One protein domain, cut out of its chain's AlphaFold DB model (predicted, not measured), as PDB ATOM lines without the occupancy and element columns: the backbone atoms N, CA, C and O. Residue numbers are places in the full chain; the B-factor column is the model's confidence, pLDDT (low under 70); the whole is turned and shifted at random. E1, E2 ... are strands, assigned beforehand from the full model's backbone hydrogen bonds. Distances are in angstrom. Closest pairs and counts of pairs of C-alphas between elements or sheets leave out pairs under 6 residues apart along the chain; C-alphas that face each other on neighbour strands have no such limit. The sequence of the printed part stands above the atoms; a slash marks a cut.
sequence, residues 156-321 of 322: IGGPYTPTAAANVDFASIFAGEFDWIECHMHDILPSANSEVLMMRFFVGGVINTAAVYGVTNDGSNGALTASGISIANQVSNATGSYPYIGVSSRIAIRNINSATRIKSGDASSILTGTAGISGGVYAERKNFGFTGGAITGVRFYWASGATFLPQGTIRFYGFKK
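Overview. This is residues 156 to 321 of the 322 residues of an uncharacterized protein of Janthinobacterium sp. CG23_2 (UniProt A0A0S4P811). Two layers of strands lie partly face to face as a lopsided sandwich: a larger layer of E1, E3, E5, E7, E8, E9 and E11, and a smaller one of E2, E4, E6 and E10. The layers join through a short pairing of bent E6 with E7, while E1 and E2, at the edges away from that join, stay apart. The printed part has 166 residues with eleven named strands, E1 to E11 in chain order, and no named helix. It is all strand, one branched, twisted mixed sheet with E6 and E7 as its parallel pair. The whole is compact, with a radius of gyration of the C-alphas of 15.3 A and spans of 48 by 33 by 26 A.

Arrangement. E1, residues 156 to 160, is an edge strand antiparallel to E11, residues 313 to 320, with N 160 and O 314 at 2.9 A, within hydrogen-bond range. Edge strand E2, residues 167 to 170, is antiparallel to E10, residues 295 to 302, with N 168 and O 300 at 2.9 A. E3, residues 178 to 188, has E11 on one side, N 182 and O 317 at 2.8 A, and E7, residues 244 to 254, on the other, N 183 and O 251 at 2.8 A; both are antiparallel to it. E4, residues 195 to 203, has antiparallel E6, residues 229 to 236, on one side, N 197 and O 232 at 2.9 A, and antiparallel E10 on the other, N 200 and O 299 at 2.9 A. Edge strand E5, residues 213 to 217, is antiparallel to E9, residues 281 to 290, with N 214 and O 289 at 2.9 A. E6 bends by 53 degrees at residue 233, and its residues 235 to 236 pair parallel with E7, N 236 and O 244 at 2.9 A. E6 and E8, residues 263 to 272, come closest at the C-alphas of Ile 231 and Ala 267, 5.9 A apart. E7, E8 and E9 form a meander, each strand the antiparallel neighbour of the one before, in two hairpins: N 250 and O 268 are 2.8 A apart, N 267 and O 286 2.8 A. E4 and E7 are only just apart, at 8.5 A.

Along the chain. E1 begins at C-alpha 156, (156.812, 181.780, 169.974). E3 and E4 each measure 25.5 A, E7 28.9 A, E8 29.6 A, E9 29.1 A and E11 23.4 A. E11 ends at C-alpha 320, (167.648, 184.138, 171.129).

Size, cuts and confidence. The C-alphas farthest apart, of Thr 260 and Gly 276, are 47.9 A apart. The printed part has no cut. The link from E5 to E6 is long, with 11 residues; that from E9 to E10 is tight. The pLDDT is under 70 at residue 219, residues 239 to 244 and residues 273 to 280.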
ATOM      1  N   ILE A 156     156.685 183.249 169.932       94.00
ATOM      2  CA  ILE A 156     156.812 181.780 169.974       94.00
ATOM      3  C   ILE A 156     155.492 181.077 170.308       94.00
ATOM      4  O   ILE A 156     155.384 179.867 170.142       94.00
ATOM      5  N   GLY A 157     154.485 181.824 170.765       95.06
ATOM      6  CA  GLY A 157     153.176 181.278 171.098       95.06
ATOM      7  C   GLY A 157     152.111 182.346 171.297       95.06
ATOM      8  O   GLY A 157     152.376 183.404 171.868       95.06
ATOM      9  N   GLY A 158     150.886 182.030 170.886       92.81
ATOM     10  CA  GLY A 158     149.690 182.841 171.108       92.81
ATOM     11  C   GLY A 158     149.293 183.722 169.915       92.81
ATOM     12  O   GLY A 158     149.920 183.647 168.859       92.81
ATOM     13  N   PRO A 159     148.252 184.562 170.068       95.75
ATOM     14  CA  PRO A 159     147.459 184.742 171.286       95.75
ATOM     15  C   PRO A 159     146.625 183.503 171.644       95.75
ATOM     16  O   PRO A 159     145.958 182.933 170.788       95.75
ATOM     17  N   TYR A 160     146.647 183.112 172.917       97.75
ATOM     18  CA  TYR A 160     145.778 182.074 173.476       97.75
ATOM     19  C   TYR A 160     144.757 182.700 174.418       97.75
ATOM     20  O   TYR A 160     145.130 183.484 175.290       97.75
ATOM     21  N   THR A 161     143.492 182.320 174.281       97.56
ATOM     22  CA  THR A 161     142.451 182.639 175.260       97.56
ATOM     23  C   THR A 161     142.259 181.416 176.156       97.56
ATOM     24  O   THR A 161     142.045 180.324 175.622       97.56
ATOM     25  N   PRO A 162     142.383 181.551 177.492       96.75
ATOM     26  CA  PRO A 162     142.069 180.472 178.421       96.75
ATOM     27  C   PRO A 162     140.699 179.858 178.127       96.75
ATOM     28  O   PRO A 162     139.767 180.554 177.740       96.75
ATOM     29  N   THR A 163     140.562 178.553 178.324       96.94
ATOM     30  CA  THR A 163     139.250 177.900 178.388       96.94
ATOM     31  C   THR A 163     138.803 177.802 179.845       96.94
ATOM     32  O   THR A 163     139.595 178.032 180.761       96.94
ATOM     33  N   ALA A 164     137.536 177.449 180.078       97.00
ATOM     34  CA  ALA A 164     137.011 177.223 181.422       97.00
ATOM     35  C   ALA A 164     137.614 175.958 182.064       97.00
ATOM     36  O   ALA A 164     137.006 174.891 182.072       97.00
ATOM     37  N   ALA A 165     138.836 176.077 182.580       97.31
ATOM     38  CA  ALA A 165     139.623 174.998 183.170       97.31
ATOM     39  C   ALA A 165     140.362 175.488 184.421       97.31
ATOM     40  O   ALA A 165     140.584 176.682 184.578       97.31
ATOM     41  N   ALA A 166     140.764 174.580 185.314       96.56
ATOM     42  CA  ALA A 166     141.528 174.934 186.521       96.56
ATOM     43  C   ALA A 166     142.986 175.338 186.224       96.56
ATOM     44  O   ALA A 166     143.625 176.023 187.020       96.56
ATOM     45  N   ASN A 167     143.517 174.915 185.072       97.31
ATOM     46  CA  ASN A 167     144.893 175.157 184.654       97.31
ATOM     47  C   ASN A 167     144.936 175.573 183.181       97.31
ATOM     48  O   ASN A 167     144.149 175.069 182.377       97.31
ATOM     49  N   VAL A 168     145.911 176.407 182.824       97.69
ATOM     50  CA  VAL A 168     146.299 176.674 181.434       97.69
ATOM     51  C   VAL A 168     147.734 176.203 181.240       97.69
ATOM     52  O   VAL A 168     148.654 176.744 181.858       97.69
ATOM     53  N   ASP A 169     147.914 175.196 180.389       97.88
ATOM     54  CA  ASP A 169     149.180 174.485 180.226       97.88
ATOM     55  C   ASP A 169     149.834 174.755 178.881       97.88
ATOM     56  O   ASP A 169     149.233 174.578 177.824       97.88
ATOM     57  N   PHE A 170     151.119 175.086 178.935       97.62
ATOM     58  CA  PHE A 170     151.969 175.299 177.773       97.62
ATOM     59  C   PHE A 170     153.241 174.456 177.902       97.62
ATOM     60  O   PHE A 170     154.338 174.996 178.006       97.62
ATOM     61  N   ALA A 171     153.096 173.127 177.957       96.12
ATOM     62  CA  ALA A 171     154.143 172.194 178.399       96.12
ATOM     63  C   ALA A 171     155.449 172.208 177.578       96.12
ATOM     64  O   ALA A 171     156.514 171.893 178.119       96.12
ATOM     65  N   SER A 172     155.361 172.567 176.296       94.94
ATOM     66  CA  SER A 172     156.463 172.542 175.327       94.94
ATOM     67  C   SER A 172     156.585 173.843 174.527       94.94
ATOM     68  O   SER A 172     157.066 173.828 173.396       94.94
ATOM     69  N   ILE A 173     156.087 174.964 175.063       95.38
ATOM     70  CA  ILE A 173     156.109 176.247 174.343       95.38
ATOM     71  C   ILE A 173     157.510 176.869 174.301       95.38
ATOM     72  O   ILE A 173     157.777 177.732 173.469       95.38
ATOM     73  N   PHE A 174     158.421 176.441 175.181       94.62
ATOM     74  CA  PHE A 174     159.799 176.922 175.190       94.62
ATOM     75  C   PHE A 174     160.673 176.012 174.325       94.62
ATOM     76  O   PHE A 174     160.869 174.837 174.633       94.62
ATOM     77  N   ALA A 175     161.199 176.572 173.236       85.56
ATOM     78  CA  ALA A 175     162.151 175.903 172.358       85.56
ATOM     79  C   ALA A 175     163.597 176.165 172.810       85.56
ATOM     80  O   ALA A 175     163.922 177.260 173.269       85.56
ATOM     81  N   GLY A 176     164.480 175.183 172.607       85.94
ATOM     82  CA  GLY A 176     165.879 175.239 173.054       85.94
ATOM     83  C   GLY A 176     166.751 176.314 172.389       85.94
ATOM     84  O   GLY A 176     167.881 176.529 172.816       85.94
ATOM     85  N   GLU A 177     166.254 177.000 171.357       89.06
ATOM     86  CA  GLU A 177     166.955 178.120 170.711       89.06
ATOM     87  C   GLU A 177     166.851 179.447 171.496       89.06
ATOM     88  O   GLU A 177     167.636 180.369 171.263       89.06
ATOM     89  N   PHE A 178     165.912 179.552 172.445       92.69
ATOM     90  CA  PHE A 178     165.684 180.759 173.246       92.69
ATOM     91  C   PHE A 178     166.194 180.569 174.662       92.69
ATOM     92  O   PHE A 178     165.853 179.577 175.291       92.69
ATOM     93  N   ASP A 179     166.963 181.517 175.194       93.62
ATOM     94  CA  ASP A 179     167.432 181.447 176.589       93.62
ATOM     95  C   ASP A 179     166.617 182.341 177.537       93.62
ATOM     96  O   ASP A 179     166.594 182.132 178.752       93.62
ATOM     97  N   TRP A 180     165.901 183.316 176.977       95.06
ATOM     98  CA  TRP A 180     165.027 184.222 177.711       95.06
ATOM     99  C   TRP A 180     163.639 184.233 177.068       95.06
ATOM    100  O   TRP A 180     163.508 184.399 175.860       95.06
ATOM    101  N   ILE A 181     162.599 184.033 177.878       97.25
ATOM    102  CA  ILE A 181     161.194 184.124 177.478       97.25
ATOM    103  C   ILE A 181     160.517 185.305 178.160       97.25
ATOM    104  O   ILE A 181     160.745 185.567 179.342       97.25
ATOM    105  N   GLU A 182     159.619 185.963 177.438       97.38
ATOM    106  CA  GLU A 182     158.683 186.930 177.985       97.38
ATOM    107  C   GLU A 182     157.236 186.523 177.678       97.38
ATOM    108  O   GLU A 182     156.848 186.367 176.524       97.38
ATOM    109  N   CYS A 183     156.430 186.338 178.719       98.06
ATOM    110  CA  CYS A 183     155.004 186.051 178.632       98.06
ATOM    111  C   CYS A 183     154.200 187.318 178.926       98.06
ATOM    112  O   CYS A 183     154.443 187.997 179.922       98.06
ATOM    113  N   HIS A 184     153.229 187.614 178.069       97.81
ATOM    114  CA  HIS A 184     152.308 188.741 178.191       97.81
ATOM    115  C   HIS A 184     150.896 188.205 178.357       97.81
ATOM    116  O   HIS A 184     150.399 187.481 177.497       97.81
ATOM    117  N   MET A 185     150.264 188.569 179.463       96.81
ATOM    118  CA  MET A 185     148.891 188.235 179.808       96.81
ATOM    119  C   MET A 185     148.078 189.525 179.850       96.81
ATOM    120  O   MET A 185     148.525 190.508 180.439       96.81
ATOM    121  N   HIS A 186     146.889 189.517 179.256       95.06
ATOM    122  CA  HIS A 186     145.957 190.640 179.304       95.06
ATOM    123  C   HIS A 186     144.578 190.161 179.731       95.06
ATOM    124  O   HIS A 186     144.049 189.238 179.114       95.06
ATOM    125  N   ASP A 187     144.019 190.832 180.736       92.44
ATOM    126  CA  ASP A 187     142.639 190.669 181.207       92.44
ATOM    127  C   ASP A 187     142.247 189.218 181.542       92.44
ATOM    128  O   ASP A 187     141.243 188.676 181.083       92.44
ATOM    129  N   ILE A 188     143.095 188.550 182.325       94.88
ATOM    130  CA  ILE A 188     142.872 187.171 182.766       94.88
ATOM    131  C   ILE A 188     142.052 187.182 184.055       94.88
ATOM    132  O   ILE A 188     142.404 187.894 184.996       94.88
ATOM    133  N   LEU A 189     140.972 186.393 184.116       93.19
ATOM    134  CA  LEU A 189     140.066 186.371 185.269       93.19
ATOM    135  C   LEU A 189     139.828 184.962 185.834       93.19
ATOM    136  O   LEU A 189     139.737 183.994 185.073       93.19
ATOM    137  N   PRO A 190     139.680 184.852 187.165       95.00
ATOM    138  CA  PRO A 190     139.211 183.647 187.840       95.00
ATOM    139  C   PRO A 190     137.684 183.498 187.798       95.00
ATOM    140  O   PRO A 190     136.944 184.454 187.590       95.00
ATOM    141  N   SER A 191     137.182 182.297 188.081       94.56
ATOM    142  CA  SER A 191     135.761 182.029 188.336       94.56
ATOM    143  C   SER A 191     135.328 182.359 189.772       94.56
ATOM    144  O   SER A 191     134.131 182.373 190.056       94.56
ATOM    145  N   ALA A 192     136.280 182.617 190.671       92.19
ATOM    146  CA  ALA A 192     136.074 182.960 192.078       92.19
ATOM    147  C   ALA A 192     136.683 184.336 192.419       92.19
ATOM    148  O   ALA A 192     137.297 184.977 191.571       92.19
ATOM    149  N   ASN A 193     136.501 184.805 193.655       89.88
ATOM    150  CA  ASN A 193     137.026 186.092 194.126       89.88
ATOM    151  C   ASN A 193     138.220 185.907 195.067       89.88
ATOM    152  O   ASN A 193     138.323 184.883 195.737       89.88
ATOM    153  N   SER A 194     139.063 186.940 195.183       88.25
ATOM    154  CA  SER A 194     140.271 186.946 196.029       88.25
ATOM    155  C   SER A 194     141.268 185.827 195.712       88.25
ATOM    156  O   SER A 194     141.892 185.253 196.603       88.25
ATOM    157  N   GLU A 195     141.444 185.537 194.430       92.62
ATOM    158  CA  GLU A 195     142.357 184.511 193.952       92.62
ATOM    159  C   GLU A 195     143.800 184.997 193.847       92.62
ATOM    160  O   GLU A 195     144.089 186.185 193.702       92.62
ATOM    161  N   VAL A 196     144.729 184.045 193.875       94.12
ATOM    162  CA  VAL A 196     146.139 184.297 193.567       94.12
ATOM    163  C   VAL A 196     146.470 183.592 192.263       94.12
ATOM    164  O   VAL A 196     146.342 182.368 192.176       94.12
ATOM    165  N   LEU A 197     146.897 184.355 191.255       96.06
ATOM    166  CA  LEU A 197     147.405 183.781 190.014       96.06
ATOM    167  C   LEU A 197     148.779 183.181 190.289       96.06
ATOM    168  O   LEU A 197     149.707 183.885 190.693       96.06
ATOM    169  N   MET A 198     148.913 181.889 190.034       97.31
ATOM    170  CA  MET A 198     150.126 181.123 190.256       97.31
ATOM    171  C   MET A 198     150.701 180.617 188.933       97.31
ATOM    172  O   MET A 198     149.976 180.355 187.972       97.31
ATOM    173  N   MET A 199     152.017 180.421 188.912       97.75
ATOM    174  CA  MET A 199     152.756 179.824 187.807       97.75
ATOM    175  C   MET A 199     153.626 178.663 188.297       97.75
ATOM    176  O   MET A 199     154.213 178.712 189.378       97.75
ATOM    177  N   ARG A 200     153.748 177.618 187.478       97.12
ATOM    178  CA  ARG A 200     154.711 176.519 187.648       97.12
ATOM    179  C   ARG A 200     155.424 176.239 186.336       97.12
ATOM    180  O   ARG A 200     154.880 176.500 185.266       97.12
ATOM    181  N   PHE A 201     156.614 175.662 186.424       97.44
ATOM    182  CA  PHE A 201     157.399 175.256 185.265       97.44
ATOM    183  C   PHE A 201     157.163 173.795 184.901       97.44
ATOM    184  O   PHE A 201     157.096 172.923 185.771       97.44
ATOM    185  N   PHE A 202     157.089 173.533 183.599       97.56
ATOM    186  CA  PHE A 202     157.311 172.202 183.050       97.56
ATOM    187  C   PHE A 202     158.814 171.989 182.868       97.56
ATOM    188  O   PHE A 202     159.500 172.844 182.311       97.56
ATOM    189  N   VAL A 203     159.326 170.853 183.334       95.25
ATOM    190  CA  VAL A 203     160.731 170.446 183.222       95.25
ATOM    191  C   VAL A 203     160.759 169.101 182.518       95.25
ATOM    192  O   VAL A 203     160.169 168.138 183.003       95.25
ATOM    193  N   GLY A 204     161.389 169.042 181.344       91.31
ATOM    194  CA  GLY A 204     161.348 167.843 180.499       91.31
ATOM    195  C   GLY A 204     159.921 167.423 180.119       91.31
ATOM    196  O   GLY A 204     159.628 166.233 180.070       91.31
ATOM    197  N   GLY A 205     159.013 168.385 179.922       92.75
ATOM    198  CA  GLY A 205     157.605 168.128 179.596       92.75
ATOM    199  C   GLY A 205     156.719 167.731 180.782       92.75
ATOM    200  O   GLY A 205     155.514 167.570 180.601       92.75
ATOM    201  N   VAL A 206     157.264 167.619 181.999       95.81
ATOM    202  CA  VAL A 206     156.508 167.246 183.207       95.81
ATOM    203  C   VAL A 206     156.367 168.442 184.142       95.81
ATOM    204  O   VAL A 206     157.328 169.168 184.389       95.81
ATOM    205  N   ILE A 207     155.166 168.658 184.681       97.00
ATOM    206  CA  ILE A 207     154.905 169.746 185.626       97.00
ATOM    207  C   ILE A 207     155.697 169.543 186.926       97.00
ATOM    208  O   ILE A 207     155.594 168.499 187.569       97.00
ATOM    209  N   ASN A 208     156.469 170.547 187.345       95.31
ATOM    210  CA  ASN A 208     157.215 170.480 188.599       95.31
ATOM    211  C   ASN A 208     156.383 171.039 189.763       95.31
ATOM    212  O   ASN A 208     156.128 172.244 189.844       95.31
ATOM    213  N   THR A 209     155.975 170.147 190.666       94.38
ATOM    214  CA  THR A 209     155.184 170.444 191.873       94.38
ATOM    215  C   THR A 209     156.016 170.487 193.157       94.38
ATOM    216  O   THR A 209     155.457 170.722 194.230       94.38
ATOM    217  N   ALA A 210     157.331 170.267 193.075       93.56
ATOM    218  CA  ALA A 210     158.215 170.276 194.232       93.56
ATOM    219  C   ALA A 210     158.371 171.687 194.824       93.56
ATOM    220  O   ALA A 210     158.164 172.702 194.154       93.56
ATOM    221  N   ALA A 211     158.778 171.748 196.092       92.50
ATOM    222  CA  ALA A 211     159.087 172.983 196.804       92.50
ATOM    223  C   ALA A 211     160.465 173.535 196.383       92.50
ATOM    224  O   ALA A 211     161.430 173.432 197.130       92.50
ATOM    225  N   VAL A 212     160.571 174.034 195.147       91.75
ATOM    226  CA  VAL A 212     161.840 174.471 194.519       91.75
ATOM    227  C   VAL A 212     161.786 175.892 193.954       91.75
ATOM    228  O   VAL A 212     162.705 176.330 193.258       91.75
ATOM    229  N   TYR A 213     160.703 176.615 194.240       92.25
ATOM    230  CA  TYR A 213     160.509 177.993 193.816       92.25
ATOM    231  C   TYR A 213     160.814 178.938 194.977       92.25
ATOM    232  O   TYR A 213     160.345 178.734 196.099       92.25
ATOM    233  N   GLY A 214     161.590 179.982 194.710       90.56
ATOM    234  CA  GLY A 214     161.722 181.137 195.594       90.56
ATOM    235  C   GLY A 214     160.929 182.281 195.006       90.56
ATOM    236  O   GLY A 214     161.049 182.544 193.811       90.56
ATOM    237  N   VAL A 215     160.121 182.945 195.824       86.88
ATOM    238  CA  VAL A 215     159.315 184.090 195.398       86.88
ATOM    239  C   VAL A 215     159.462 185.183 196.430       86.88
ATOM    240  O   VAL A 215     159.308 184.944 197.628       86.88
ATOM    241  N   THR A 216     159.757 186.384 195.962       86.31
ATOM    242  CA  THR A 216     159.990 187.543 196.819       86.31
ATOM    243  C   THR A 216     159.392 188.785 196.198       86.31
ATOM    244  O   THR A 216     159.417 188.959 194.978       86.31
ATOM    245  N   ASN A 217     158.928 189.691 197.050       83.38
ATOM    246  CA  ASN A 217     158.710 191.075 196.647       83.38
ATOM    247  C   ASN A 217     160.071 191.783 196.500       83.38
ATOM    248  O   ASN A 217     161.084 191.290 197.006       83.38
ATOM    249  N   ASP A 218     160.096 192.909 195.788       76.75
ATOM    250  CA  ASP A 218     161.318 193.673 195.507       76.75
ATOM    251  C   ASP A 218     162.210 193.868 196.750       76.75
ATOM    252  O   ASP A 218     161.743 194.210 197.835       76.75
ATOM    253  N   GLY A 219     163.515 193.620 196.584       67.00
ATOM    254  CA  GLY A 219     164.531 193.845 197.620       67.00
ATOM    255  C   GLY A 219     164.641 192.777 198.718       67.00
ATOM    256  O   GLY A 219     165.409 192.974 199.655       67.00
ATOM    257  N   SER A 220     163.919 191.656 198.626       72.12
ATOM    258  CA  SER A 220     163.983 190.563 199.614       72.12
ATOM    259  C   SER A 220     164.648 189.301 199.051       72.12
ATOM    260  O   SER A 220     164.485 188.991 197.876       72.12
ATOM    261  N   ASN A 221     165.352 188.540 199.899       70.75
ATOM    262  CA  ASN A 221     165.837 187.188 199.586       70.75
ATOM    263  C   ASN A 221     164.884 186.154 200.195       70.75
ATOM    264  O   ASN A 221     164.651 186.158 201.402       70.75
ATOM    265  N   GLY A 222     164.338 185.266 199.370       73.25
ATOM    266  CA  GLY A 222     163.364 184.257 199.775       73.25
ATOM    267  C   GLY A 222     163.955 182.868 199.624       73.25
ATOM    268  O   GLY A 222     164.645 182.587 198.645       73.25
ATOM    269  N   ALA A 223     163.683 181.995 200.590       80.38
ATOM    270  CA  ALA A 223     164.071 180.597 200.491       80.38
ATOM    271  C   ALA A 223     163.325 179.904 199.330       80.38
ATOM    272  O   ALA A 223     162.168 180.217 199.043       80.38
ATOM    273  N   LEU A 224     163.985 178.947 198.670       82.00
ATOM    274  CA  LEU A 224     163.399 178.117 197.612       82.00
ATOM    275  C   LEU A 224     162.496 177.028 198.221       82.00
ATOM    276  O   LEU A 224     162.849 175.855 198.199       82.00
ATOM    277  N   THR A 225     161.375 177.408 198.832       88.75
ATOM    278  CA  THR A 225     160.494 176.478 199.570       88.75
ATOM    279  C   THR A 225     159.042 176.504 199.098       88.75
ATOM    280  O   THR A 225     158.207 175.781 199.638       88.75
ATOM    281  N   ALA A 226     158.705 177.327 198.104       88.12
ATOM    282  CA  ALA A 226     157.360 177.376 197.547       88.12
ATOM    283  C   ALA A 226     157.170 176.288 196.485       88.12
ATOM    284  O   ALA A 226     158.110 175.928 195.777       88.12
ATOM    285  N   SER A 227     155.938 175.790 196.339       91.81
ATOM    286  CA  SER A 227     155.554 174.820 195.302       91.81
ATOM    287  C   SER A 227     155.061 175.478 194.008       91.81
ATOM    288  O   SER A 227     154.587 174.787 193.111       91.81
ATOM    289  N   GLY A 228     155.136 176.806 193.900       93.25
ATOM    290  CA  GLY A 228     154.754 177.587 192.725       93.25
ATOM    291  C   GLY A 228     155.115 179.062 192.898       93.25
ATOM    292  O   GLY A 228     155.490 179.494 193.990       93.25
ATOM    293  N   ILE A 229     155.001 179.830 191.818       95.25
ATOM    294  CA  ILE A 229     155.335 181.255 191.757       95.25
ATOM    295  C   ILE A 229     154.047 182.075 191.798       95.25
ATOM    296  O   ILE A 229     153.241 181.963 190.880       95.25
ATOM    297  N   SER A 230     153.851 182.918 192.816       94.56
ATOM    298  CA  SER A 230     152.742 183.884 192.816       94.56
ATOM    299  C   SER A 230     153.037 185.019 191.835       94.56
ATOM    300  O   SER A 230     154.069 185.677 191.967       94.56
ATOM    301  N   ILE A 231     152.136 185.253 190.884       94.50
ATOM    302  CA  ILE A 231     152.240 186.286 189.844       94.50
ATOM    303  C   ILE A 231     151.453 187.539 190.227       94.50
ATOM    304  O   ILE A 231     151.943 188.653 190.046       94.50
ATOM    305  N   ALA A 232     150.241 187.355 190.749       92.19
ATOM    306  CA  ALA A 232     149.363 188.436 191.177       92.19
ATOM    307  C   ALA A 232     148.454 187.968 192.310       92.19
ATOM    308  O   ALA A 232     147.911 186.861 192.249       92.19
ATOM    309  N   ASN A 233     148.277 188.814 193.316       89.56
ATOM    310  CA  ASN A 233     147.432 188.536 194.469       89.56
ATOM    311  C   ASN A 233     146.055 189.212 194.354       89.56
ATOM    312  O   ASN A 233     145.925 190.284 193.773       89.56
ATOM    313  N   GLN A 234     145.046 188.610 194.992       87.06
ATOM    314  CA  GLN A 234     143.694 189.165 195.170       87.06
ATOM    315  C   GLN A 234     142.935 189.484 193.865       87.06
ATOM    316  O   GLN A 234     142.144 190.428 193.813       87.06
ATOM    317  N   VAL A 235     143.121 188.675 192.820       83.56
ATOM    318  CA  VAL A 235     142.370 188.794 191.561       83.56
ATOM    319  C   VAL A 235     140.925 188.342 191.779       83.56
ATOM    320  O   VAL A 235     140.680 187.299 192.381       83.56
ATOM    321  N   SER A 236     139.957 189.114 191.299       83.94
ATOM    322  CA  SER A 236     138.529 188.814 191.459       83.94
ATOM    323  C   SER A 236     137.772 188.941 190.138       83.94
ATOM    324  O   SER A 236     138.277 189.521 189.175       83.94
ATOM    325  N   ASN A 237     136.560 188.382 190.086       76.62
ATOM    326  CA  ASN A 237     135.655 188.512 188.938       76.62
ATOM    327  C   ASN A 237     134.365 189.281 189.239       76.62
ATOM    328  O   ASN A 237     133.621 189.607 188.317       76.62
ATOM    329  N   ALA A 238     134.101 189.583 190.510       75.69
ATOM    330  CA  ALA A 238     132.949 190.365 190.923       75.69
ATOM    331  C   ALA A 238     133.242 191.872 190.893       75.69
ATOM    332  O   ALA A 238     134.263 192.336 191.392       75.69
ATOM    333  N   THR A 239     132.271 192.643 190.404       61.88
ATOM    334  CA  THR A 239     132.248 194.115 190.341       61.88
ATOM    335  C   THR A 239     131.888 194.809 191.668       61.88
ATOM    336  O   THR A 239     131.308 195.891 191.659       61.88
ATOM    337  N   GLY A 240     132.208 194.192 192.817       61.81
ATOM    338  CA  GLY A 240     131.850 194.657 194.174       61.81
ATOM    339  C   GLY A 240     133.053 194.978 195.078       61.81
ATOM    340  O   GLY A 240     134.120 195.286 194.575       61.81
ATOM    341  N   SER A 241     132.902 194.865 196.414       55.72
ATOM    342  CA  SER A 241     133.895 195.204 197.473       55.72
ATOM    343  C   SER A 241     135.281 194.535 197.390       55.72
ATOM    344  O   SER A 241     136.076 194.666 198.322       55.72
ATOM    345  N   TYR A 242     135.581 193.809 196.315       58.31
ATOM    346  CA  TYR A 242     136.898 193.254 196.057       58.31
ATOM    347  C   TYR A 242     137.720 194.228 195.213       58.31
ATOM    348  O   TYR A 242     137.212 194.803 194.253       58.31
ATOM    349  N   PRO A 243     138.996 194.438 195.554       58.25
ATOM    350  CA  PRO A 243     139.703 195.611 195.072       58.25
ATOM    351  C   PRO A 243     140.075 195.554 193.584       58.25
ATOM    352  O   PRO A 243     140.279 196.626 193.019       58.25
ATOM    353  N   TYR A 244     140.130 194.375 192.932       68.06
ATOM    354  CA  TYR A 244     140.629 194.258 191.553       68.06
ATOM    355  C   TYR A 244     139.921 193.210 190.670       68.06
ATOM    356  O   TYR A 244     139.879 192.025 191.004       68.06
ATOM    357  N   ILE A 245     139.430 193.643 189.505       78.62
ATOM    358  CA  ILE A 245     138.921 192.817 188.407       78.62
ATOM    359  C   ILE A 245     140.014 192.615 187.372       78.62
ATOM    360  O   ILE A 245     140.539 193.577 186.811       78.62
ATOM    361  N   GLY A 246     140.298 191.346 187.097       81.94
ATOM    362  CA  GLY A 246     141.239 190.946 186.065       81.94
ATOM    363  C   GLY A 246     142.694 191.273 186.371       81.94
ATOM    364  O   GLY A 246     143.038 192.124 187.193       81.94
ATOM    365  N   VAL A 247     143.573 190.535 185.704       91.00
ATOM    366  CA  VAL A 247     145.013 190.745 185.790       91.00
ATOM    367  C   VAL A 247     145.624 190.784 184.398       91.00
ATOM    368  O   VAL A 247     145.358 189.933 183.548       91.00
ATOM    369  N   SER A 248     146.477 191.782 184.181       94.38
ATOM    370  CA  SER A 248     147.400 191.828 183.053       94.38
ATOM    371  C   SER A 248     148.823 191.732 183.584       94.38
ATOM    372  O   SER A 248     149.210 192.521 184.441       94.38
ATOM    373  N   SER A 249     149.611 190.784 183.091       95.25
ATOM    374  CA  SER A 249     150.944 190.499 183.625       95.25
ATOM    375  C   SER A 249     151.977 190.381 182.521       95.25
ATOM    376  O   SER A 249     151.742 189.753 181.493       95.25
ATOM    377  N   ARG A 250     153.163 190.924 182.780       97.19
ATOM    378  CA  ARG A 250     154.388 190.654 182.030       97.19
ATOM    379  C   ARG A 250     155.280 189.768 182.887       97.19
ATOM    380  O   ARG A 250     155.615 190.150 184.003       97.19
ATOM    381  N   ILE A 251     155.679 188.614 182.371       97.88
ATOM    382  CA  ILE A 251     156.514 187.642 183.082       97.88
ATOM    383  C   ILE A 251     157.763 187.381 182.248       97.88
ATOM    384  O   ILE A 251     157.663 186.853 181.145       97.88
ATOM    385  N   ALA A 252     158.936 187.718 182.768       97.56
ATOM    386  CA  ALA A 252     160.221 187.419 182.153       97.56
ATOM    387  C   ALA A 252     160.877 186.226 182.856       97.56
ATOM    388  O   ALA A 252     160.987 186.207 184.080       97.56
ATOM    389  N   ILE A 253     161.345 185.242 182.090       97.00
ATOM    390  CA  ILE A 253     162.045 184.053 182.593       97.00
ATOM    391  C   ILE A 253     163.371 183.943 181.849       97.00
ATOM    392  O   ILE A 253     163.388 183.854 180.625       97.00
ATOM    393  N   ARG A 254     164.485 183.942 182.576       95.81
ATOM    394  CA  ARG A 254     165.838 183.902 182.008       95.81
ATOM    395  C   ARG A 254     166.508 182.564 182.291       95.81
ATOM    396  O   ARG A 254     166.222 181.928 183.310       95.81
ATOM    397  N   ASN A 255     167.469 182.214 181.438       95.00
ATOM    398  CA  ASN A 255     168.335 181.046 181.579       95.00
ATOM    399  C   ASN A 255     167.558 179.711 181.531       95.00
ATOM    400  O   ASN A 255     167.871 178.763 182.259       95.00
ATOM    401  N   ILE A 256     166.511 179.646 180.695       95.31
ATOM    402  CA  ILE A 256     165.552 178.526 180.664       95.31
ATOM    403  C   ILE A 256     166.201 177.195 180.261       95.31
ATOM    404  O   ILE A 256     165.754 176.143 180.716       95.31
ATOM    405  N   ASN A 257     167.273 177.236 179.461       94.31
ATOM    406  CA  ASN A 257     167.931 176.044 178.918       94.31
ATOM    407  C   ASN A 257     169.018 175.473 179.826       94.31
ATOM    408  O   ASN A 257     169.474 174.349 179.615       94.31
ATOM    409  N   SER A 258     169.487 176.227 180.823       92.00
ATOM    410  CA  SER A 258     170.537 175.714 181.697       92.00
ATOM    411  C   SER A 258     170.016 174.539 182.516       92.00
ATOM    412  O   SER A 258     168.938 174.615 183.088       92.00
ATOM    413  N   ALA A 259     170.787 173.463 182.641       88.56
ATOM    414  CA  ALA A 259     170.457 172.358 183.545       88.56
ATOM    415  C   ALA A 259     170.995 172.570 184.973       88.56
ATOM    416  O   ALA A 259     170.539 171.920 185.905       88.56
ATOM    417  N   THR A 260     171.964 173.476 185.149       86.38
ATOM    418  CA  THR A 260     172.786 173.561 186.370       86.38
ATOM    419  C   THR A 260     172.711 174.908 187.078       86.38
ATOM    420  O   THR A 260     172.924 174.977 188.284       86.38
ATOM    421  N   ARG A 261     172.412 175.991 186.356       90.62
ATOM    422  CA  ARG A 261     172.302 177.338 186.930       90.62
ATOM    423  C   ARG A 261     170.861 177.635 187.341       90.62
ATOM    424  O   ARG A 261     169.915 177.060 186.793       90.62
ATOM    425  N   ILE A 262     170.713 178.563 188.286       90.25
ATOM    426  CA  ILE A 262     169.416 179.085 188.728       90.25
ATOM    427  C   ILE A 262     168.725 179.781 187.553       90.25
ATOM    428  O   ILE A 262     169.358 180.487 186.764       90.25
ATOM    429  N   LYS A 263     167.416 179.567 187.442       93.94
ATOM    430  CA  LYS A 263     166.539 180.294 186.525       93.94
ATOM    431  C   LYS A 263     165.984 181.446 187.326       93.94
ATOM    432  O   LYS A 263     165.431 181.231 188.402       93.94
ATOM    433  N   SER A 264     166.168 182.649 186.821       94.38
ATOM    434  CA  SER A 264     165.666 183.859 187.458       94.38
ATOM    435  C   SER A 264     164.574 184.449 186.596       94.38
ATOM    436  O   SER A 264     164.683 184.431 185.367       94.38
ATOM    437  N   GLY A 265     163.587 185.057 187.222       95.06
ATOM    438  CA  GLY A 265     162.608 185.825 186.493       95.06
ATOM    439  C   GLY A 265     161.942 186.877 187.342       95.06
ATOM    440  O   GLY A 265     162.161 186.976 188.552       95.06
ATOM    441  N   ASP A 266     161.149 187.679 186.660       95.75
ATOM    442  CA  ASP A 266     160.352 188.728 187.255       95.75
ATOM    443  C   ASP A 266     158.951 188.709 186.646       95.75
ATOM    444  O   ASP A 266     158.770 188.390 185.472       95.75
ATOM    445  N   ALA A 267     157.952 188.991 187.470       95.56
ATOM    446  CA  ALA A 267     156.570 189.160 187.068       95.56
ATOM    447  C   ALA A 267     156.108 190.547 187.506       95.56
ATOM    448  O   ALA A 267     156.216 190.893 188.681       95.56
ATOM    449  N   SER A 268     155.613 191.333 186.558       95.31
ATOM    450  CA  SER A 268     155.002 192.637 186.788       95.31
ATOM    451  C   SER A 268     153.539 192.544 186.394       95.31
ATOM    452  O   SER A 268     153.225 192.353 185.219       95.31
ATOM    453  N   SER A 269     152.654 192.682 187.369       93.12
ATOM    454  CA  SER A 269     151.214 192.514 187.211       93.12
ATOM    455  C   SER A 269     150.506 193.827 187.475       93.12
ATOM    456  O   SER A 269     150.864 194.548 188.399       93.12
ATOM    457  N   ILE A 270     149.498 194.121 186.666       90.81
ATOM    458  CA  ILE A 270     148.584 195.238 186.830       90.81
ATOM    459  C   ILE A 270     147.188 194.664 187.022       90.81
ATOM    460  O   ILE A 270     146.735 193.841 186.221       90.81
ATOM    461  N   LEU A 271     146.512 195.118 188.069       86.94
ATOM    462  CA  LEU A 271     145.139 194.761 188.369       86.94
ATOM    463  C   LEU A 271     144.263 196.018 188.345       86.94
ATOM    464  O   LEU A 271     144.669 197.082 188.827       86.94
ATOM    465  N   THR A 272     143.070 195.907 187.762       74.75
ATOM    466  CA  THR A 272     142.149 197.037 187.568       74.75
ATOM    467  C   THR A 272     140.979 196.959 188.535       74.75
ATOM    468  O   THR A 272     140.179 196.039 188.460       74.75
ATOM    469  N   GLY A 273     140.849 197.910 189.459       67.94
ATOM    470  CA  GLY A 273     139.722 197.941 190.399       67.94
ATOM    471  C   GLY A 273     138.422 198.466 189.800       67.94
ATOM    472  O   GLY A 273     138.431 199.321 188.917       67.94
ATOM    473  N   THR A 274     137.282 198.000 190.313       61.16
ATOM    474  CA  THR A 274     135.953 198.484 189.902       61.16
ATOM    475  C   THR A 274     135.173 198.930 191.136       61.16
ATOM    476  O   THR A 274     134.413 198.171 191.708       61.16
ATOM    477  N   ALA A 275     135.404 200.189 191.527       47.38
ATOM    478  CA  ALA A 275     134.702 200.963 192.561       47.38
ATOM    479  C   ALA A 275     134.754 200.444 194.020       47.38
ATOM    480  O   ALA A 275     134.300 199.356 194.345       47.38
ATOM    481  N   GLY A 276     135.215 201.300 194.947       49.06
ATOM    482  CA  GLY A 276     134.912 201.127 196.377       49.06
ATOM    483  C   GLY A 276     135.884 201.758 197.370       49.06
ATOM    484  O   GLY A 276     135.435 202.257 198.393       49.06
ATOM    485  N   ILE A 277     137.190 201.791 197.076       45.25
ATOM    486  CA  ILE A 277     138.172 202.528 197.910       45.25
ATOM    487  C   ILE A 277     139.130 203.392 197.060       45.25
ATOM    488  O   ILE A 277     139.637 204.408 197.522       45.25
ATOM    489  N   SER A 278     139.281 203.093 195.771       47.69
ATOM    490  CA  SER A 278     139.636 204.028 194.691       47.69
ATOM    491  C   SER A 278     139.632 203.218 193.404       47.69
ATOM    492  O   SER A 278     140.173 202.118 193.398       47.69
ATOM    493  N   GLY A 279     139.015 203.711 192.329       54.75
ATOM    494  CA  GLY A 279     139.113 203.107 190.992       54.75
ATOM    495  C   GLY A 279     140.536 203.229 190.446       54.75
ATOM    496  O   GLY A 279     140.791 204.041 189.563       54.75
ATOM    497  N   GLY A 280     141.472 202.503 191.053       64.69
ATOM    498  CA  GLY A 280     142.905 202.636 190.857       64.69
ATOM    499  C   GLY A 280     143.517 201.451 190.126       64.69
ATOM    500  O   GLY A 280     142.967 200.350 190.077       64.69
ATOM    501  N   VAL A 281     144.695 201.709 189.570       73.94
ATOM    502  CA  VAL A 281     145.598 200.709 189.006       73.94
ATOM    503  C   VAL A 281     146.498 200.231 190.136       73.94
ATOM    504  O   VAL A 281     147.218 201.035 190.726       73.94
ATOM    505  N   TYR A 282     146.464 198.940 190.448       80.75
ATOM    506  CA  TYR A 282     147.391 198.347 191.405       80.75
ATOM    507  C   TYR A 282     148.451 197.553 190.654       80.75
ATOM    508  O   TYR A 282     148.128 196.774 189.759       80.75
ATOM    509  N   ALA A 283     149.716 197.798 190.988       83.12
ATOM    510  CA  ALA A 283     150.854 197.156 190.357       83.12
ATOM    511  C   ALA A 283     151.601 196.304 191.381       83.12
ATOM    512  O   ALA A 283     151.986 196.792 192.443       83.12
ATOM    513  N   GLU A 284     151.846 195.044 191.040       86.06
ATOM    514  CA  GLU A 284     152.684 194.142 191.821       86.06
ATOM    515  C   GLU A 284     153.908 193.746 191.015       86.06
ATOM    516  O   GLU A 284     153.802 193.405 189.837       86.06
ATOM    517  N   ARG A 285     155.066 193.725 191.674       89.00
ATOM    518  CA  ARG A 285     156.276 193.128 191.125       89.00
ATOM    519  C   ARG A 285     156.744 191.988 192.015       89.00
ATOM    520  O   ARG A 285     156.845 192.127 193.235       89.00
ATOM    521  N   LYS A 286     157.015 190.849 191.391       89.44
ATOM    522  CA  LYS A 286     157.515 189.634 192.031       89.44
ATOM    523  C   LYS A 286     158.798 189.234 191.334       89.44
ATOM    524  O   LYS A 286     158.829 189.152 190.111       89.44
ATOM    525  N   ASN A 287     159.836 188.947 192.101       91.81
ATOM    526  CA  ASN A 287     161.034 188.294 191.591       91.81
ATOM    527  C   ASN A 287     160.979 186.831 192.016       91.81
ATOM    528  O   ASN A 287     160.514 186.517 193.116       91.81
ATOM    529  N   PHE A 288     161.425 185.934 191.144       92.06
ATOM    530  CA  PHE A 288     161.432 184.512 191.445       92.06
ATOM    531  C   PHE A 288     162.702 183.814 190.980       92.06
ATOM    532  O   PHE A 288     163.354 184.205 190.008       92.06
ATOM    533  N   GLY A 289     163.031 182.747 191.701       91.62
ATOM    534  CA  GLY A 289     164.126 181.837 191.408       91.62
ATOM    535  C   GLY A 289     163.626 180.400 191.320       91.62
ATOM    536  O   GLY A 289     162.697 180.010 192.026       91.62
ATOM    537  N   PHE A 290     164.256 179.606 190.464       92.69
ATOM    538  CA  PHE A 290     163.993 178.179 190.329       92.69
ATOM    539  C   PHE A 290     165.301 177.413 190.130       92.69
ATOM    540  O   PHE A 290     166.143 177.797 189.311       92.69
ATOM    541  N   THR A 291     165.450 176.305 190.855       87.25
ATOM    542  CA  THR A 291     166.585 175.384 190.707       87.25
ATOM    543  C   THR A 291     166.059 174.030 190.242       87.25
ATOM    544  O   THR A 291     165.210 173.430 190.894       87.25
ATOM    545  N   GLY A 292     166.533 173.555 189.091       87.06
ATOM    546  CA  GLY A 292     166.066 172.321 188.452       87.06
ATOM    547  C   GLY A 292     166.587 172.190 187.021       87.06
ATOM    548  O   GLY A 292     167.470 172.951 186.626       87.06
ATOM    549  N   GLY A 293     166.051 171.244 186.245       91.50
ATOM    550  CA  GLY A 293     166.420 171.039 184.837       91.50
ATOM    551  C   GLY A 293     165.988 172.178 183.901       91.50
ATOM    552  O   GLY A 293     165.480 173.209 184.348       91.50
ATOM    553  N   ALA A 294     166.197 171.988 182.596       93.81
ATOM    554  CA  ALA A 294     165.741 172.929 181.575       93.81
ATOM    555  C   ALA A 294     164.205 173.044 181.578       93.81
ATOM    556  O   ALA A 294     163.497 172.036 181.665       93.81
ATOM    557  N   ILE A 295     163.701 174.275 181.498       95.88
ATOM    558  CA  ILE A 295     162.265 174.562 181.493       95.88
ATOM    559  C   ILE A 295     161.752 174.421 180.061       95.88
ATOM    560  O   ILE A 295     162.235 175.100 179.162       95.88
ATOM    561  N   THR A 296     160.746 173.577 179.855       96.81
ATOM    562  CA  THR A 296     160.114 173.361 178.541       96.81
ATOM    563  C   THR A 296     158.819 174.152 178.378       96.81
ATOM    564  O   THR A 296     158.300 174.283 177.270       96.81
ATOM    565  N   GLY A 297     158.280 174.691 179.472       97.69
ATOM    566  CA  GLY A 297     156.991 175.357 179.451       97.69
ATOM    567  C   GLY A 297     156.524 175.891 180.796       97.69
ATOM    568  O   GLY A 297     157.227 175.801 181.805       97.69
ATOM    569  N   VAL A 298     155.294 176.406 180.818       97.94
ATOM    570  CA  VAL A 298     154.640 176.944 182.020       97.94
ATOM    571  C   VAL A 298     153.205 176.446 182.166       97.94
ATOM    572  O   VAL A 298     152.521 176.187 181.177       97.94
ATOM    573  N   ARG A 299     152.751 176.341 183.416       98.19
ATOM    574  CA  ARG A 299     151.346 176.205 183.810       98.19
ATOM    575  C   ARG A 299     150.931 177.456 184.560       98.19
ATOM    576  O   ARG A 299     151.622 177.831 185.508       98.19
ATOM    577  N   PHE A 300     149.775 178.006 184.216       98.25
ATOM    578  CA  PHE A 300     149.072 178.984 185.041       98.25
ATOM    579  C   PHE A 300     147.892 178.326 185.748       98.25
ATOM    580  O   PHE A 300     147.225 177.470 185.168       98.25
ATOM    581  N   TYR A 301     147.649 178.709 186.997       98.06
ATOM    582  CA  TYR A 301     146.540 178.198 187.801       98.06
ATOM    583  C   TYR A 301     146.167 179.185 188.906       98.06
ATOM    584  O   TYR A 301     146.985 180.014 189.302       98.06
ATOM    585  N   TRP A 302     144.946 179.087 189.422       97.31
ATOM    586  CA  TRP A 302     144.517 179.842 190.600       97.31
ATOM    587  C   TRP A 302     144.835 179.053 191.869       97.31
ATOM    588  O   TRP A 302     144.641 177.837 191.905       97.31
ATOM    589  N   ALA A 303     145.342 179.715 192.911       96.12
ATOM    590  CA  ALA A 303     145.795 179.037 194.128       96.12
ATOM    591  C   ALA A 303     144.696 178.211 194.823       96.12
ATOM    592  O   ALA A 303     145.016 177.168 195.396       96.12
ATOM    593  N   SER A 304     143.428 178.630 194.750       96.06
ATOM    594  CA  SER A 304     142.301 177.877 195.322       96.06
ATOM    595  C   SER A 304     141.860 176.672 194.481       96.06
ATOM    596  O   SER A 304     141.095 175.836 194.962       96.06
ATOM    597  N   GLY A 305     142.306 176.582 193.223       95.69
ATOM    598  CA  GLY A 305     141.777 175.644 192.232       95.69
ATOM    599  C   GLY A 305     140.555 176.150 191.452       95.69
ATOM    600  O   GLY A 305     139.948 175.358 190.730       95.69
ATOM    601  N   ALA A 306     140.196 177.437 191.564       96.56
ATOM    602  CA  ALA A 306     139.193 178.076 190.706       96.56
ATOM    603  C   ALA A 306     139.504 177.889 189.207       96.56
ATOM    604  O   ALA A 306     140.651 177.654 188.816       96.56
ATOM    605  N   THR A 307     138.488 178.003 188.346       97.81
ATOM    606  CA  THR A 307     138.687 177.924 186.894       97.81
ATOM    607  C   THR A 307     139.016 179.291 186.307       97.81
ATOM    608  O   THR A 307     138.677 180.331 186.867       97.81
ATOM    609  N   PHE A 308     139.700 179.313 185.167       97.38
ATOM    610  CA  PHE A 308     139.816 180.517 184.352       97.38
ATOM    611  C   PHE A 308     138.474 180.826 183.687       97.38
ATOM    612  O   PHE A 308     137.765 179.918 183.254       97.38
ATOM    613  N   LEU A 309     138.126 182.106 183.573       95.81
ATOM    614  CA  LEU A 309     137.063 182.526 182.664       95.81
ATOM    615  C   LEU A 309     137.587 182.525 181.222       95.81
ATOM    616  O   LEU A 309     138.772 182.799 181.012       95.81
ATOM    617  N   PRO A 310     136.735 182.232 180.221       96.31
ATOM    618  CA  PRO A 310     137.147 182.120 178.827       96.31
ATOM    619  C   PRO A 310     137.348 183.491 178.163       96.31
ATOM    620  O   PRO A 310     136.656 183.847 177.211       96.31
ATOM    621  N   GLN A 311     138.271 184.285 178.701       94.44
ATOM    622  CA  GLN A 311     138.561 185.645 178.260       94.44
ATOM    623  C   GLN A 311     140.029 186.017 178.465       94.44
ATOM    624  O   GLN A 311     140.797 185.294 179.100       94.44
ATOM    625  N   GLY A 312     140.407 187.164 177.905       93.75
ATOM    626  CA  GLY A 312     141.779 187.643 177.922       93.75
ATOM    627  C   GLY A 312     142.671 186.953 176.892       93.75
ATOM    628  O   GLY A 312     142.228 186.155 176.057       93.75
ATOM    629  N   THR A 313     143.955 187.308 176.916       97.31
ATOM    630  CA  THR A 313     144.955 186.772 175.980       97.31
ATOM    631  C   THR A 313     146.281 186.480 176.663       97.31
ATOM    632  O   THR A 313     146.704 187.222 177.547       97.31
ATOM    633  N   ILE A 314     146.953 185.420 176.217       98.06
ATOM    634  CA  ILE A 314     148.301 185.025 176.633       98.06
ATOM    635  C   ILE A 314     149.187 184.919 175.387       98.06
ATOM    636  O   ILE A 314     148.816 184.263 174.412       98.06
ATOM    637  N   ARG A 315     150.356 185.564 175.408       98.25
ATOM    638  CA  ARG A 315     151.365 185.538 174.335       98.25
ATOM    639  C   ARG A 315     152.746 185.260 174.911       98.25
ATOM    640  O   ARG A 315     153.053 185.722 176.003       98.25
ATOM    641  N   PHE A 316     153.587 184.575 174.149       97.81
ATOM    642  CA  PHE A 316     154.963 184.258 174.519       97.81
ATOM    643  C   PHE A 316     155.929 184.774 173.461       97.81
ATOM    644  O   PHE A 316     155.757 184.498 172.275       97.81
ATOM    645  N   TYR A 317     156.979 185.455 173.902       96.44
ATOM    646  CA  TYR A 317     158.079 185.930 173.076       96.44
ATOM    647  C   TYR A 317     159.380 185.279 173.535       96.44
ATOM    648  O   TYR A 317     159.675 185.258 174.727       96.44
ATOM    649  N   GLY A 318     160.149 184.733 172.601       94.88
ATOM    650  CA  GLY A 318     161.457 184.144 172.850       94.88
ATOM    651  C   GLY A 318     162.570 185.081 172.406       94.88
ATOM    652  O   GLY A 318     162.498 185.657 171.321       94.88
ATOM    653  N   PHE A 319     163.601 185.203 173.232       93.75
ATOM    654  CA  PHE A 319     164.817 185.957 172.969       93.75
ATOM    655  C   PHE A 319     165.959 184.970 172.718       93.75
ATOM    656  O   PHE A 319     166.264 184.126 173.575       93.75
ATOM    657  N   LYS A 320     166.550 185.030 171.520       88.44
ATOM    658  CA  LYS A 320     167.648 184.138 171.129       88.44
ATOM    659  C   LYS A 320     168.865 184.395 172.011       88.44
ATOM    660  O   LYS A 320     169.097 185.514 172.473       88.44
ATOM    661  N   LYS A 321     169.647 183.344 172.244       79.81
ATOM    662  CA  LYS A 321     170.948 183.474 172.899       79.81
ATOM    663  C   LYS A 321     171.867 184.312 172.000       79.81
ATOM    664  O   LYS A 321     172.051 183.946 170.841       79.81
TER     665      LYS A 321